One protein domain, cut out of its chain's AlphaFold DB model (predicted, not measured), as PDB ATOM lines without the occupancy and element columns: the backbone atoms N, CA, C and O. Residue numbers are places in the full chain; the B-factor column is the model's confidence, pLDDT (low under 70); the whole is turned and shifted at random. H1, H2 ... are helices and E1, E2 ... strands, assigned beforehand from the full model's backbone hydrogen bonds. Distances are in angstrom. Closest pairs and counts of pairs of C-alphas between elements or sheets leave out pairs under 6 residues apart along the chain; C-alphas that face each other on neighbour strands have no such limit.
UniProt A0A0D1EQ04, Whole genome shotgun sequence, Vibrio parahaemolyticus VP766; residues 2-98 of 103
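This is residues 2 to 98 of the 103 residues of an uncharacterized protein of Vibrio parahaemolyticus VP766 (UniProt A0A0D1EQ04). A small antiparallel sheet of three strands, E3, E4 and E5, stands between two ends: at one end a helical hairpin of H1 and H2, at the other a short strand hairpin of E1 and E2 with the small helix H3. The long link from E4 to E5 reaches out from the sheet toward the helical end, and H1 only grazes the sheet. The printed part has 97 residues, with three named helices and five named strands in the order H1 H2 H3 E1 E2 E3 E4 E5; the class is mixed, helices and strands, with under half of the residues in named elements. The whole is compact and rounded, with a radius of gyration of the C-alphas of 13.8 A and spans of 37 by 34 by 24 A.

H1, residues 2 to 9, and H2, residues 20 to 29, touch, and the closest C-alphas, those of Ile 8 and Gly 22, are 5.3 A apart. They form a helical hairpin, running opposite ways at a steep tilt of 41 degrees. H3, residues 42 to 47, touches no helix and is apart from H1 and H2. In H1, H2 and H3 every O i to N i+4 pair is within hydrogen-bond range. E1, residues 53 to 55, and E2, residues 63 to 65, form an antiparallel hairpin, with N 54 and O 64 at 2.9 A. E3, residues 69 to 72, E4, residues 77 to 81, and E5, residues 93 to 97, form a meander, each strand the antiparallel neighbour of the one before. N 70 and O 79 of E3 and E4 are 2.9 A apart, and N 80 and O 95 of E4 and E5 are 2.9 A apart, both within hydrogen-bond range. E3 and E5 are edge strands. Residues 37 to 38 pair antiparallel with residues 69 to 70 of E3. H1 only grazes this sheet, with residues 2 to 5; H2 and H3 are not on it. The closest C-alphas of E1 and E5, those of Phe 54 and Leu 94, are 6.6 A apart.

H1 begins at C-alpha 2, (324.827, 365.261, 467.013), and is 10.7 A long; H2 is 14.2 A and H3 8.6 A. E1 begins at C-alpha 53, (332.312, 355.854, 450.257). E3 is 9.9 A long, E4 13.2 A, and E5 11.3 A, ending at C-alpha 97, (319.094, 360.225, 455.484).

The C-alphas farthest apart, those of Gly 14 and Glu 47, are 39.1 A apart. The links H2 to H3 and E4 to E5 are long. The printed part has no cut, and no printed residue has a pLDDT under 70.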
ATOM      1  N   LEU A   2     323.805 364.336 467.549       93.25
ATOM      2  CA  LEU A   2     324.827 365.261 467.013       93.25
ATOM      3  C   LEU A   2     325.654 365.964 468.105       93.25
ATOM      4  O   LEU A   2     326.869 365.994 468.006       93.25
ATOM      5  N   LEU A   3     325.020 366.395 469.203       95.44
ATOM      6  CA  LEU A   3     325.734 366.940 470.371       95.44
ATOM      7  C   LEU A   3     326.741 365.959 470.998       95.44
ATOM      8  O   LEU A   3     327.688 366.385 471.640       95.44
ATOM      9  N   VAL A   4     326.537 364.645 470.849       96.75
ATOM     10  CA  VAL A   4     327.500 363.644 471.335       96.75
ATOM     11  C   VAL A   4     328.721 363.597 470.420       96.75
ATOM     12  O   VAL A   4     329.835 363.514 470.923       96.75
ATOM     13  N   LEU A   5     328.516 363.693 469.099       97.06
ATOM     14  CA  LEU A   5     329.603 363.775 468.118       97.06
ATOM     15  C   LEU A   5     330.424 365.057 468.300       97.06
ATOM     16  O   LEU A   5     331.645 364.994 468.296       97.06
ATOM     17  N   ASP A   6     329.760 366.187 468.537       96.50
ATOM     18  CA  ASP A   6     330.423 367.462 468.827       96.50
ATOM     19  C   ASP A   6     331.298 367.373 470.088       96.50
ATOM     20  O   ASP A   6     332.490 367.669 470.058       96.50
ATOM     21  N   LYS A   7     330.744 366.832 471.181       97.50
ATOM     22  CA  LYS A   7     331.482 366.660 472.437       97.50
ATOM     23  C   LYS A   7     332.672 365.714 472.306       97.50
ATOM     24  O   LYS A   7     333.760 366.054 472.766       97.50
ATOM     25  N   ILE A   8     332.499 364.531 471.707       97.00
ATOM     26  CA  ILE A   8     333.613 363.577 471.584       97.00
ATOM     27  C   ILE A   8     334.729 364.129 470.689       97.00
ATOM     28  O   ILE A   8     335.894 363.870 470.972       97.00
ATOM     29  N   ASN A   9     334.395 364.943 469.678       96.94
ATOM     30  CA  ASN A   9     335.355 365.557 468.759       96.94
ATOM     31  C   ASN A   9     336.322 366.541 469.442       96.94
ATOM     32  O   ASN A   9     337.384 366.831 468.904       96.94
ATOM     33  N   VAL A  10     335.992 367.034 470.637       96.62
ATOM     34  CA  VAL A  10     336.853 367.952 471.406       96.62
ATOM     35  C   VAL A  10     337.365 367.344 472.716       96.62
ATOM     36  O   VAL A  10     338.052 368.008 473.488       96.62
ATOM     37  N   SER A  11     337.054 366.074 472.993       97.69
ATOM     38  CA  SER A  11     337.329 365.430 474.285       97.69
ATOM     39  C   SER A  11     338.642 364.644 474.291       97.69
ATOM     40  O   SER A  11     338.667 363.434 474.532       97.69
ATOM     41  N   PHE A  12     339.746 365.349 474.042       98.06
ATOM     42  CA  PHE A  12     341.097 364.787 474.001       98.06
ATOM     43  C   PHE A  12     342.026 365.432 475.037       98.06
ATOM     44  O   PHE A  12     341.807 366.560 475.481       98.06
ATOM     45  N   ASN A  13     343.064 364.707 475.451       96.06
ATOM     46  CA  ASN A  13     344.120 365.200 476.329       96.06
ATOM     47  C   ASN A  13     345.266 365.852 475.517       96.06
ATOM     48  O   ASN A  13     345.229 365.969 474.285       96.06
ATOM     49  N   GLY A  14     346.315 366.304 476.212       94.62
ATOM     50  CA  GLY A  14     347.509 366.878 475.581       94.62
ATOM     51  C   GLY A  14     348.177 365.937 474.569       94.62
ATOM     52  O   GLY A  14     348.607 366.406 473.518       94.62
ATOM     53  N   ALA A  15     348.160 364.628 474.836       95.38
ATOM     54  CA  ALA A  15     348.776 363.578 474.024       95.38
ATOM     55  C   ALA A  15     347.927 363.113 472.821       95.38
ATOM     56  O   ALA A  15     348.395 362.296 472.036       95.38
ATOM     57  N   GLY A  16     346.700 363.622 472.652       95.38
ATOM     58  CA  GLY A  16     345.815 363.219 471.549       95.38
ATOM     59  C   GLY A  16     344.959 361.987 471.832       95.38
ATOM     60  O   GLY A  16     344.184 361.566 470.977       95.38
ATOM     61  N   GLU A  17     345.037 361.438 473.041       96.38
ATOM     62  CA  GLU A  17     344.150 360.373 473.501       96.38
ATOM     63  C   GLU A  17     342.845 360.976 474.017       96.38
ATOM     64  O   GLU A  17     342.794 362.149 474.393       96.38
ATOM     65  N   ARG A  18     341.774 360.181 474.073       96.88
ATOM     66  CA  ARG A  18     340.537 360.631 474.719       96.88
ATOM     67  C   ARG A  18     340.819 360.972 476.184       96.88
ATOM     68  O   ARG A  18     341.488 360.219 476.879       96.88
ATOM     69  N   ASN A  19     340.315 362.110 476.652       98.06
ATOM     70  CA  ASN A  19     340.349 362.435 478.079       98.06
ATOM     71  C   ASN A  19     339.244 361.662 478.831       98.06
ATOM     72  O   ASN A  19     338.534 360.852 478.234       98.06
ATOM     73  N   GLU A  20     339.080 361.902 480.134       98.19
ATOM     74  CA  GLU A  20     338.062 361.219 480.952       98.19
ATOM     75  C   GLU A  20     336.643 361.356 480.377       98.19
ATOM     76  O   GLU A  20     335.918 360.367 480.264       98.19
ATOM     77  N   GLU A  21     336.269 362.556 479.930       97.94
ATOM     78  CA  GLU A  21     334.968 362.808 479.300       97.94
ATOM     79  C   GLU A  21     334.850 362.090 477.950       97.94
ATOM     80  O   GLU A  21     333.830 361.465 477.658       97.94
ATOM     81  N   GLY A  22     335.909 362.100 477.139       97.88
ATOM     82  CA  GLY A  22     335.949 361.388 475.862       97.88
ATOM     83  C   GLY A  22     335.815 359.879 476.045       97.88
ATOM     84  O   GLY A  22     335.095 359.220 475.289       97.88
ATOM     85  N   HIS A  23     336.461 359.324 477.071       98.00
ATOM     86  CA  HIS A  23     336.310 357.926 477.459       98.00
ATOM     87  C   HIS A  23     334.884 357.621 477.907       98.00
ATOM     88  O   HIS A  23     334.308 356.641 477.430       98.00
ATOM     89  N   ARG A  24     334.291 358.466 478.755       98.12
ATOM     90  CA  ARG A  24     332.906 358.317 479.212       98.12
ATOM     91  C   ARG A  24     331.926 358.321 478.038       98.12
ATOM     92  O   ARG A  24     331.149 357.382 477.891       98.12
ATOM     93  N   ILE A  25     332.025 359.312 477.150       98.06
ATOM     94  CA  ILE A  25     331.187 359.419 475.948       98.06
ATOM     95  C   ILE A  25     331.343 358.186 475.050       98.06
ATOM     96  O   ILE A  25     330.347 357.647 474.564       98.06
ATOM     97  N   TYR A  26     332.579 357.729 474.826       97.56
ATOM     98  CA  TYR A  26     332.824 356.540 474.015       97.56
ATOM     99  C   TYR A  26     332.147 355.301 474.613       97.56
ATOM    100  O   TYR A  26     331.448 354.588 473.895       97.56
ATOM    101  N   GLN A  27     332.292 355.074 475.920       97.56
ATOM    102  CA  GLN A  27     331.675 353.922 476.580       97.56
ATOM    103  C   GLN A  27     330.142 353.999 476.614       97.56
ATOM    104  O   GLN A  27     329.467 352.991 476.447       97.56
ATOM    105  N   GLU A  28     329.562 355.183 476.798       96.94
ATOM    106  CA  GLU A  28     328.102 355.335 476.871       96.94
ATOM    107  C   GLU A  28     327.409 355.251 475.504       96.94
ATOM    108  O   GLU A  28     326.242 354.855 475.421       96.94
ATOM    109  N   HIS A  29     328.088 355.667 474.429       97.38
ATOM    110  CA  HIS A  29     327.433 355.907 473.141       97.38
ATOM    111  C   HIS A  29     328.004 355.125 471.955       97.38
ATOM    112  O   HIS A  29     327.310 355.036 470.941       97.38
ATOM    113  N   PHE A  30     329.204 354.549 472.060       96.81
ATOM    114  CA  PHE A  30     329.877 353.832 470.966       96.81
ATOM    115  C   PHE A  30     330.169 352.359 471.292       96.81
ATOM    116  O   PHE A  30     330.659 351.634 470.426       96.81
ATOM    117  N   THR A  31     329.879 351.896 472.513       95.50
ATOM    118  CA  THR A  31     330.062 350.496 472.921       95.50
ATOM    119  C   THR A  31     328.780 349.901 473.518       95.50
ATOM    120  O   THR A  31     327.872 350.612 473.952       95.50
ATOM    121  N   GLY A  32     328.685 348.567 473.500       93.56
ATOM    122  CA  GLY A  32     327.552 347.809 474.038       93.56
ATOM    123  C   GLY A  32     326.328 347.710 473.116       93.56
ATOM    124  O   GLY A  32     326.190 348.421 472.123       93.56
ATOM    125  N   ASP A  33     325.392 346.829 473.477       88.94
ATOM    126  CA  ASP A  33     324.222 346.472 472.648       88.94
ATOM    127  C   ASP A  33     323.249 347.633 472.391       88.94
ATOM    128  O   ASP A  33     322.413 347.581 471.486       88.94
ATOM    129  N   LYS A  34     323.321 348.681 473.216       89.75
ATOM    130  CA  LYS A  34     322.472 349.878 473.128       89.75
ATOM    131  C   LYS A  34     323.251 351.117 472.685       89.75
ATOM    132  O   LYS A  34     322.754 352.229 472.882       89.75
ATOM    133  N   ALA A  35     324.435 350.929 472.095       95.19
ATOM    134  CA  ALA A  35     325.226 352.015 471.540       95.19
ATOM    135  C   ALA A  35     324.388 352.867 470.578       95.19
ATOM    136  O   ALA A  35     323.544 352.375 469.821       95.19
ATOM    137  N   TRP A  36     324.604 354.176 470.627       96.00
ATOM    138  CA  TRP A  36     323.952 355.113 469.715       96.00
ATOM    139  C   TRP A  36     324.613 355.092 468.345       96.00
ATOM    140  O   TRP A  36     323.924 355.289 467.342       96.00
ATOM    141  N   PHE A  37     325.921 354.846 468.332       97.50
ATOM    142  CA  PHE A  37     326.758 354.738 467.153       97.50
ATOM    143  C   PHE A  37     327.382 353.356 467.098       97.50
ATOM    144  O   PHE A  37     327.878 352.844 468.098       97.50
ATOM    145  N   SER A  38     327.375 352.770 465.913       96.75
ATOM    146  CA  SER A  38     327.999 351.480 465.666       96.75
ATOM    147  C   SER A  38     328.613 351.461 464.280       96.75
ATOM    148  O   SER A  38     328.183 352.183 463.375       96.75
ATOM    149  N   ASP A  39     329.595 350.590 464.114       97.38
ATOM    150  CA  ASP A  39     330.132 350.275 462.806       97.38
ATOM    151  C   ASP A  39     329.131 349.434 461.987       97.38
ATOM    152  O   ASP A  39     328.255 348.756 462.535       97.38
ATOM    153  N   SER A  40     329.251 349.476 460.664       96.75
ATOM    154  CA  SER A  40     328.562 348.535 459.779       96.75
ATOM    155  C   SER A  40     329.123 347.121 459.942       96.75
ATOM    156  O   SER A  40     330.297 346.930 460.256       96.75
ATOM    157  N   SER A  41     328.294 346.111 459.670       95.94
ATOM    158  CA  SER A  41     328.774 344.723 459.597       95.94
ATOM    159  C   SER A  41     329.759 344.525 458.438       95.94
ATOM    160  O   SER A  41     329.685 345.231 457.434       95.94
ATOM    161  N   ASP A  42     330.642 343.527 458.517       97.50
ATOM    162  CA  ASP A  42     331.609 343.244 457.442       97.50
ATOM    163  C   ASP A  42     330.930 342.940 456.100       97.50
ATOM    164  O   ASP A  42     331.384 343.378 455.040       97.50
ATOM    165  N   THR A  43     329.787 342.252 456.143       97.38
ATOM    166  CA  THR A  43     328.949 342.019 454.963       97.38
ATOM    167  C   THR A  43     328.458 343.335 454.365       97.38
ATOM    168  O   THR A  43     328.601 343.536 453.162       97.38
ATOM    169  N   GLU A  44     327.941 344.256 455.183       97.12
ATOM    170  CA  GLU A  44     327.494 345.571 454.710       97.12
ATOM    171  C   GLU A  44     328.649 346.408 454.154       97.12
ATOM    172  O   GLU A  44     328.500 347.021 453.099       97.12
ATOM    173  N   LYS A  45     329.811 346.401 454.818       97.88
ATOM    174  CA  LYS A  45     331.017 347.099 454.353       97.88
ATOM    175  C   LYS A  45     331.445 346.629 452.965       97.88
ATOM    176  O   LYS A  45     331.867 347.442 452.149       97.88
ATOM    177  N   ARG A  46     331.339 345.323 452.700       97.31
ATOM    178  CA  ARG A  46     331.677 344.727 451.404       97.31
ATOM    179  C   ARG A  46     330.612 345.010 450.345       97.31
ATOM    180  O   ARG A  46     330.957 345.464 449.261       97.31
ATOM    181  N   GLU A  47     329.345 344.732 450.646       97.56
ATOM    182  CA  GLU A  47     328.236 344.835 449.683       97.56
ATOM    183  C   GLU A  47     327.913 346.283 449.306       97.56
ATOM    184  O   GLU A  47     327.578 346.561 448.160       97.56
ATOM    185  N   PHE A  48     328.046 347.215 450.250       97.62
ATOM    186  CA  PHE A  48     327.685 348.621 450.068       97.62
ATOM    187  C   PHE A  48     328.911 349.536 450.062       97.62
ATOM    188  O   PHE A  48     328.794 350.717 450.385       97.62
ATOM    189  N   LYS A  49     330.090 349.014 449.696       97.81
ATOM    190  CA  LYS A  49     331.353 349.765 449.720       97.81
ATOM    191  C   LYS A  49     331.244 351.111 449.005       97.81
ATOM    192  O   LYS A  49     331.646 352.129 449.557       97.81
ATOM    193  N   GLU A  50     330.675 351.115 447.802       97.25
ATOM    194  CA  GLU A  50     330.502 352.330 447.000       97.25
ATOM    195  C   GLU A  50     329.535 353.314 447.667       97.25
ATOM    196  O   GLU A  50     329.857 354.488 447.802       97.25
ATOM    197  N   ALA A  51     328.396 352.834 448.173       97.62
ATOM    198  CA  ALA A  51     327.399 353.672 448.844       97.62
ATOM    199  C   ALA A  51     327.879 354.232 450.196       97.62
ATOM    200  O   ALA A  51     327.373 355.253 450.654       97.62
ATOM    201  N   LEU A  52     328.835 353.563 450.843       97.94
ATOM    202  CA  LEU A  52     329.466 353.992 452.092       97.94
ATOM    203  C   LEU A  52     330.751 354.802 451.858       97.94
ATOM    204  O   LEU A  52     331.394 355.203 452.826       97.94
ATOM    205  N   THR A  53     331.144 355.039 450.605       98.12
ATOM    206  CA  THR A  53     332.312 355.854 450.257       98.12
ATOM    207  C   THR A  53     331.854 357.226 449.779       98.12
ATOM    208  O   THR A  53     331.144 357.355 448.786       98.12
ATOM    209  N   PHE A  54     332.284 358.269 450.479       97.69
ATOM    210  CA  PHE A  54     331.905 359.653 450.200       97.69
ATOM    211  C   PHE A  54     333.116 360.444 449.730       97.69
ATOM    212  O   PHE A  54     334.247 360.108 450.071       97.69
ATOM    213  N   LYS A  55     332.905 361.517 448.968       97.25
ATOM    214  CA  LYS A  55     333.994 362.443 448.629       97.25
ATOM    215  C   LYS A  55     334.481 363.150 449.892       97.25
ATOM    216  O   LYS A  55     333.663 363.508 450.740       97.25
ATOM    217  N   HIS A  56     335.791 363.356 450.009       96.69
ATOM    218  CA  HIS A  56     336.345 364.126 451.118       96.69
ATOM    219  C   HIS A  56     335.849 365.586 451.029       96.69
ATOM    220  O   HIS A  56     335.986 366.187 449.962       96.69
ATOM    221  N   PRO A  57     335.274 366.177 452.099       94.62
ATOM    222  CA  PRO A  57     334.677 367.517 452.026       94.62
ATOM    223  C   PRO A  57     335.669 368.635 451.689       94.62
ATOM    224  O   PRO A  57     335.294 369.621 451.066       94.62
ATOM    225  N   GLU A  58     336.930 368.467 452.091       94.56
ATOM    226  CA  GLU A  58     337.969 369.501 451.967       94.56
ATOM    227  C   GLU A  58     339.086 369.150 450.971       94.56
ATOM    228  O   GLU A  58     339.906 370.003 450.647       94.56
ATOM    229  N   ASN A  59     339.134 367.910 450.470       93.62
ATOM    230  CA  ASN A  59     340.249 367.431 449.651       93.62
ATOM    231  C   ASN A  59     339.733 366.805 448.352       93.62
ATOM    232  O   ASN A  59     339.256 365.668 448.307       93.62
ATOM    233  N   ASN A  60     339.799 367.587 447.278       89.25
ATOM    234  CA  ASN A  60     339.314 367.165 445.974       89.25
ATOM    235  C   ASN A  60     340.143 365.993 445.434       89.25
ATOM    236  O   ASN A  60     341.333 366.125 445.177       89.25
ATOM    237  N   GLY A  61     339.474 364.867 445.187       93.00
ATOM    238  CA  GLY A  61     340.092 363.639 444.678       93.00
ATOM    239  C   GLY A  61     340.243 362.552 445.738       93.00
ATOM    240  O   GLY A  61     340.413 361.387 445.385       93.00
ATOM    241  N   GLU A  62     340.089 362.899 447.016       96.56
ATOM    242  CA  GLU A  62     340.057 361.927 448.101       96.56
ATOM    243  C   GLU A  62     338.634 361.470 448.429       96.56
ATOM    244  O   GLU A  62     337.626 362.104 448.091       96.56
ATOM    245  N   SER A  63     338.555 360.326 449.103       97.50
ATOM    246  CA  SER A  63     337.298 359.745 449.555       97.50
ATOM    247  C   SER A  63     337.421 359.203 450.972       97.50
ATOM    248  O   SER A  63     338.496 358.792 451.402       97.50
ATOM    249  N   ILE A  64     336.305 359.207 451.694       97.31
ATOM    250  CA  ILE A  64     336.189 358.699 453.054       97.31
ATOM    251  C   ILE A  64     335.255 357.496 453.027       97.31
ATOM    252  O   ILE A  64     334.078 357.615 452.677       97.31
ATOM    253  N   PHE A  65     335.774 356.340 453.434       97.75
ATOM    254  CA  PHE A  65     334.965 355.150 453.658       97.75
ATOM    255  C   PHE A  65     334.320 355.219 455.047       97.75
ATOM    256  O   PHE A  65     334.981 355.070 456.072       97.75
ATOM    257  N   CYS A  66     333.022 355.502 455.076       96.69
ATOM    258  CA  CYS A  66     332.299 355.958 456.253       96.69
ATOM    259  C   CYS A  66     331.275 354.916 456.727       96.69
ATOM    260  O   CYS A  66     330.076 354.984 456.433       96.69
ATOM    261  N   THR A  67     331.755 353.938 457.486       97.44
ATOM    262  CA  THR A  67     330.964 352.781 457.935       97.44
ATOM    263  C   THR A  67     330.257 353.019 459.275       97.44
ATOM    264  O   THR A  67     329.198 352.445 459.540       97.44
ATOM    265  N   TRP A  68     330.795 353.920 460.097       98.00
ATOM    266  CA  TRP A  68     330.208 354.304 461.376       98.00
ATOM    267  C   TRP A  68     328.959 355.157 461.195       98.00
ATOM    268  O   TRP A  68     328.932 356.101 460.396       98.00
ATOM    269  N   HIS A  69     327.914 354.819 461.949       97.69
ATOM    270  CA  HIS A  69     326.641 355.511 461.851       97.69
ATOM    271  C   HIS A  69     325.841 355.519 463.151       97.69
ATOM    272  O   HIS A  69     325.861 354.568 463.931       97.69
ATOM    273  N   GLY A  70     325.050 356.576 463.333       96.75
ATOM    274  CA  GLY A  70     324.028 356.668 464.371       96.75
ATOM    275  C   GLY A  70     322.621 356.418 463.834       96.75
ATOM    276  O   GLY A  70     322.304 356.807 462.706       96.75
ATOM    277  N   LYS A  71     321.747 355.787 464.629       94.19
ATOM    278  CA  LYS A  71     320.340 355.515 464.270       94.19
ATOM    279  C   LYS A  71     319.382 356.458 464.996       94.19
ATOM    280  O   LYS A  71     319.205 356.364 466.206       94.19
ATOM    281  N   VAL A  72     318.655 357.275 464.237       92.94
ATOM    282  CA  VAL A  72     317.498 358.034 464.740       92.94
ATOM    283  C   VAL A  72     316.227 357.233 464.448       92.94
ATOM    284  O   VAL A  72     316.090 356.652 463.369       92.94
ATOM    285  N   LYS A  73     315.316 357.135 465.424       89.56
ATOM    286  CA  LYS A  73     314.092 356.323 465.298       89.56
ATOM    287  C   LYS A  73     312.959 357.052 464.569       89.56
ATOM    288  O   LYS A  73     312.297 356.420 463.752       89.56
ATOM    289  N   THR A  74     312.775 358.349 464.828       89.62
ATOM    290  CA  THR A  74     311.665 359.143 464.280       89.62
ATOM    291  C   THR A  74     312.150 360.553 463.903       89.62
ATOM    292  O   THR A  74     312.488 361.312 464.809       89.62
ATOM    293  N   PRO A  75     312.207 360.914 462.603       90.50
ATOM    294  CA  PRO A  75     312.077 360.012 461.455       90.50
ATOM    295  C   PRO A  75     313.187 358.947 461.456       90.50
ATOM    296  O   PRO A  75     314.242 359.126 462.067       90.50
ATOM    297  N   GLN A  76     312.949 357.816 460.787       93.56
ATOM    298  CA  GLN A  76     313.934 356.739 460.732       93.56
ATOM    299  C   GLN A  76     315.076 357.101 459.774       93.56
ATOM    300  O   GLN A  76     315.002 356.839 458.573       93.56
ATOM    301  N   ILE A  77     316.151 357.669 460.316       95.88
ATOM    302  CA  ILE A  77     317.333 358.091 459.554       95.88
ATOM    303  C   ILE A  77     318.630 357.523 460.148       95.88
ATOM    304  O   ILE A  77     318.672 356.972 461.257       95.88
ATOM    305  N   ARG A  78     319.693 357.607 459.356       96.50
ATOM    306  CA  ARG A  78     321.079 357.318 459.692       96.50
ATOM    307  C   ARG A  78     321.904 358.579 459.533       96.50
ATOM    308  O   ARG A  78     321.678 359.348 458.604       96.50
ATOM    309  N   ILE A  79     322.843 358.756 460.451       97.62
ATOM    310  CA  ILE A  79     323.866 359.795 460.376       97.62
ATOM    311  C   ILE A  79     325.199 359.074 460.257       97.62
ATOM    312  O   ILE A  79     325.621 358.466 461.238       97.62
ATOM    313  N   HIS A  80     325.808 359.094 459.076       98.12
ATOM    314  CA  HIS A  80     327.143 358.542 458.857       98.12
ATOM    315  C   HIS A  80     328.189 359.626 459.108       98.12
ATOM    316  O   HIS A  80     328.034 360.761 458.641       98.12
ATOM    317  N   HIS A  81     329.235 359.274 459.851       97.81
ATOM    318  CA  HIS A  81     330.310 360.191 460.211       97.81
ATOM    319  C   HIS A  81     331.695 359.556 460.062       97.81
ATOM    320  O   HIS A  81     331.842 358.337 460.179       97.81
ATOM    321  N   SER A  82     332.712 360.388 459.834       97.38
ATOM    322  CA  SER A  82     334.094 359.925 459.708       97.38
ATOM    323  C   SER A  82     334.566 359.169 460.957       97.38
ATOM    324  O   SER A  82     334.087 359.378 462.078       97.38
ATOM    325  N   TRP A  83     335.502 358.249 460.733       96.56
ATOM    326  CA  TRP A  83     336.146 357.439 461.758       96.56
ATOM    327  C   TRP A  83     337.578 357.093 461.310       96.56
ATOM    328  O   TRP A  83     337.768 356.860 460.114       96.56
ATOM    329  N   PRO A  84     338.571 356.996 462.218       95.06
ATOM    330  CA  PRO A  84     338.503 357.292 463.654       95.06
ATOM    331  C   PRO A  84     338.300 358.783 463.948       95.06
ATOM    332  O   PRO A  84     338.643 359.634 463.135       95.06
ATOM    333  N   ILE A  85     337.738 359.090 465.120       96.06
ATOM    334  CA  ILE A  85     337.664 360.463 465.640       96.06
ATOM    335  C   ILE A  85     338.984 360.741 466.361       96.06
ATOM    336  O   ILE A  85     339.322 360.026 467.309       96.06
ATOM    337  N   THR A  86     339.731 361.741 465.905       95.44
ATOM    338  CA  THR A  86     341.064 362.085 466.418       95.44
ATOM    339  C   THR A  86     341.127 363.561 466.802       95.44
ATOM    340  O   THR A  86     340.299 364.356 466.373       95.44
ATOM    341  N   LYS A  87     342.115 363.932 467.623       95.69
ATOM    342  CA  LYS A  87     342.296 365.310 468.102       95.69
ATOM    343  C   LYS A  87     342.588 366.312 466.980       95.69
ATOM    344  O   LYS A  87     342.117 367.442 467.034       95.69
ATOM    345  N   ASP A  88     343.386 365.897 466.000       92.94
ATOM    346  CA  ASP A  88     343.986 366.799 465.010       92.94
ATOM    347  C   ASP A  88     343.241 366.803 463.665       92.94
ATOM    348  O   ASP A  88     343.750 367.337 462.680       92.94
ATOM    349  N   ALA A  89     342.049 366.198 463.596       91.44
ATOM    350  CA  ALA A  89     341.253 366.141 462.375       91.44
ATOM    351  C   ALA A  89     339.771 366.456 462.642       91.44
ATOM    352  O   ALA A  89     339.228 366.026 463.661       91.44
ATOM    353  N   PRO A  90     339.081 367.152 461.720       94.12
ATOM    354  CA  PRO A  90     337.643 367.346 461.823       94.12
ATOM    355  C   PRO A  90     336.869 366.023 461.769       94.12
ATOM    356  O   PRO A  90     337.155 365.127 460.969       94.12
ATOM    357  N   LEU A  91     335.803 365.940 462.564       96.44
ATOM    358  CA  LEU A  91     334.755 364.945 462.375       96.44
ATOM    359  C   LEU A  91     333.798 365.421 461.280       96.44
ATOM    360  O   LEU A  91     333.110 366.431 461.426       96.44
ATOM    361  N   TYR A  92     333.705 364.656 460.197       97.19
ATOM    362  CA  TYR A  92     332.809 364.955 459.086       97.19
ATOM    363  C   TYR A  92     331.502 364.187 459.223       97.19
ATOM    364  O   TYR A  92     331.509 362.970 459.394       97.19
ATOM    365  N   ILE A  93     330.373 364.881 459.072       97.25
ATOM    366  CA  ILE A  93     329.071 364.249 458.835       97.25
ATOM    367  C   ILE A  93     328.884 364.129 457.326       97.25
ATOM    368  O   ILE A  93     328.667 365.128 456.644       97.25
ATOM    369  N   LEU A  94     328.979 362.910 456.800       97.38
ATOM    370  CA  LEU A  94     329.017 362.668 455.353       97.38
ATOM    371  C   LEU A  94     327.646 362.325 454.771       97.38
ATOM    372  O   LEU A  94     327.419 362.495 453.575       97.38
ATOM    373  N   TYR A  95     326.716 361.868 455.611       97.81
ATOM    374  CA  TYR A  95     325.362 361.556 455.176       97.81
ATOM    375  C   TYR A  95     324.350 361.647 456.317       97.81
ATOM    376  O   TYR A  95     324.575 361.116 457.406       97.81
ATOM    377  N   ILE A  96     323.201 362.266 456.032       97.31
ATOM    378  CA  ILE A  96     322.007 362.266 456.882       97.31
ATOM    379  C   ILE A  96     320.824 361.852 456.008       97.31
ATOM    380  O   ILE A  96     320.445 362.574 455.089       97.31
ATOM    381  N   GLY A  97     320.217 360.702 456.292       96.56
ATOM    382  CA  GLY A  97     319.094 360.225 455.484       96.56
ATOM    383  C   GLY A  97     318.681 358.784 455.774       96.56
ATOM    384  O   GLY A  97     319.074 358.224 456.795       96.56
ATOM    385  N   PRO A  98     317.848 358.165 454.923       96.25
ATOM    386  CA  PRO A  98     317.479 356.756 455.053       96.25
ATOM    387  C   PRO A  98     318.693 355.812 455.128       96.25
ATOM    388  O   PRO A  98     319.778 356.130 454.669       96.25
TER     389      PRO A  98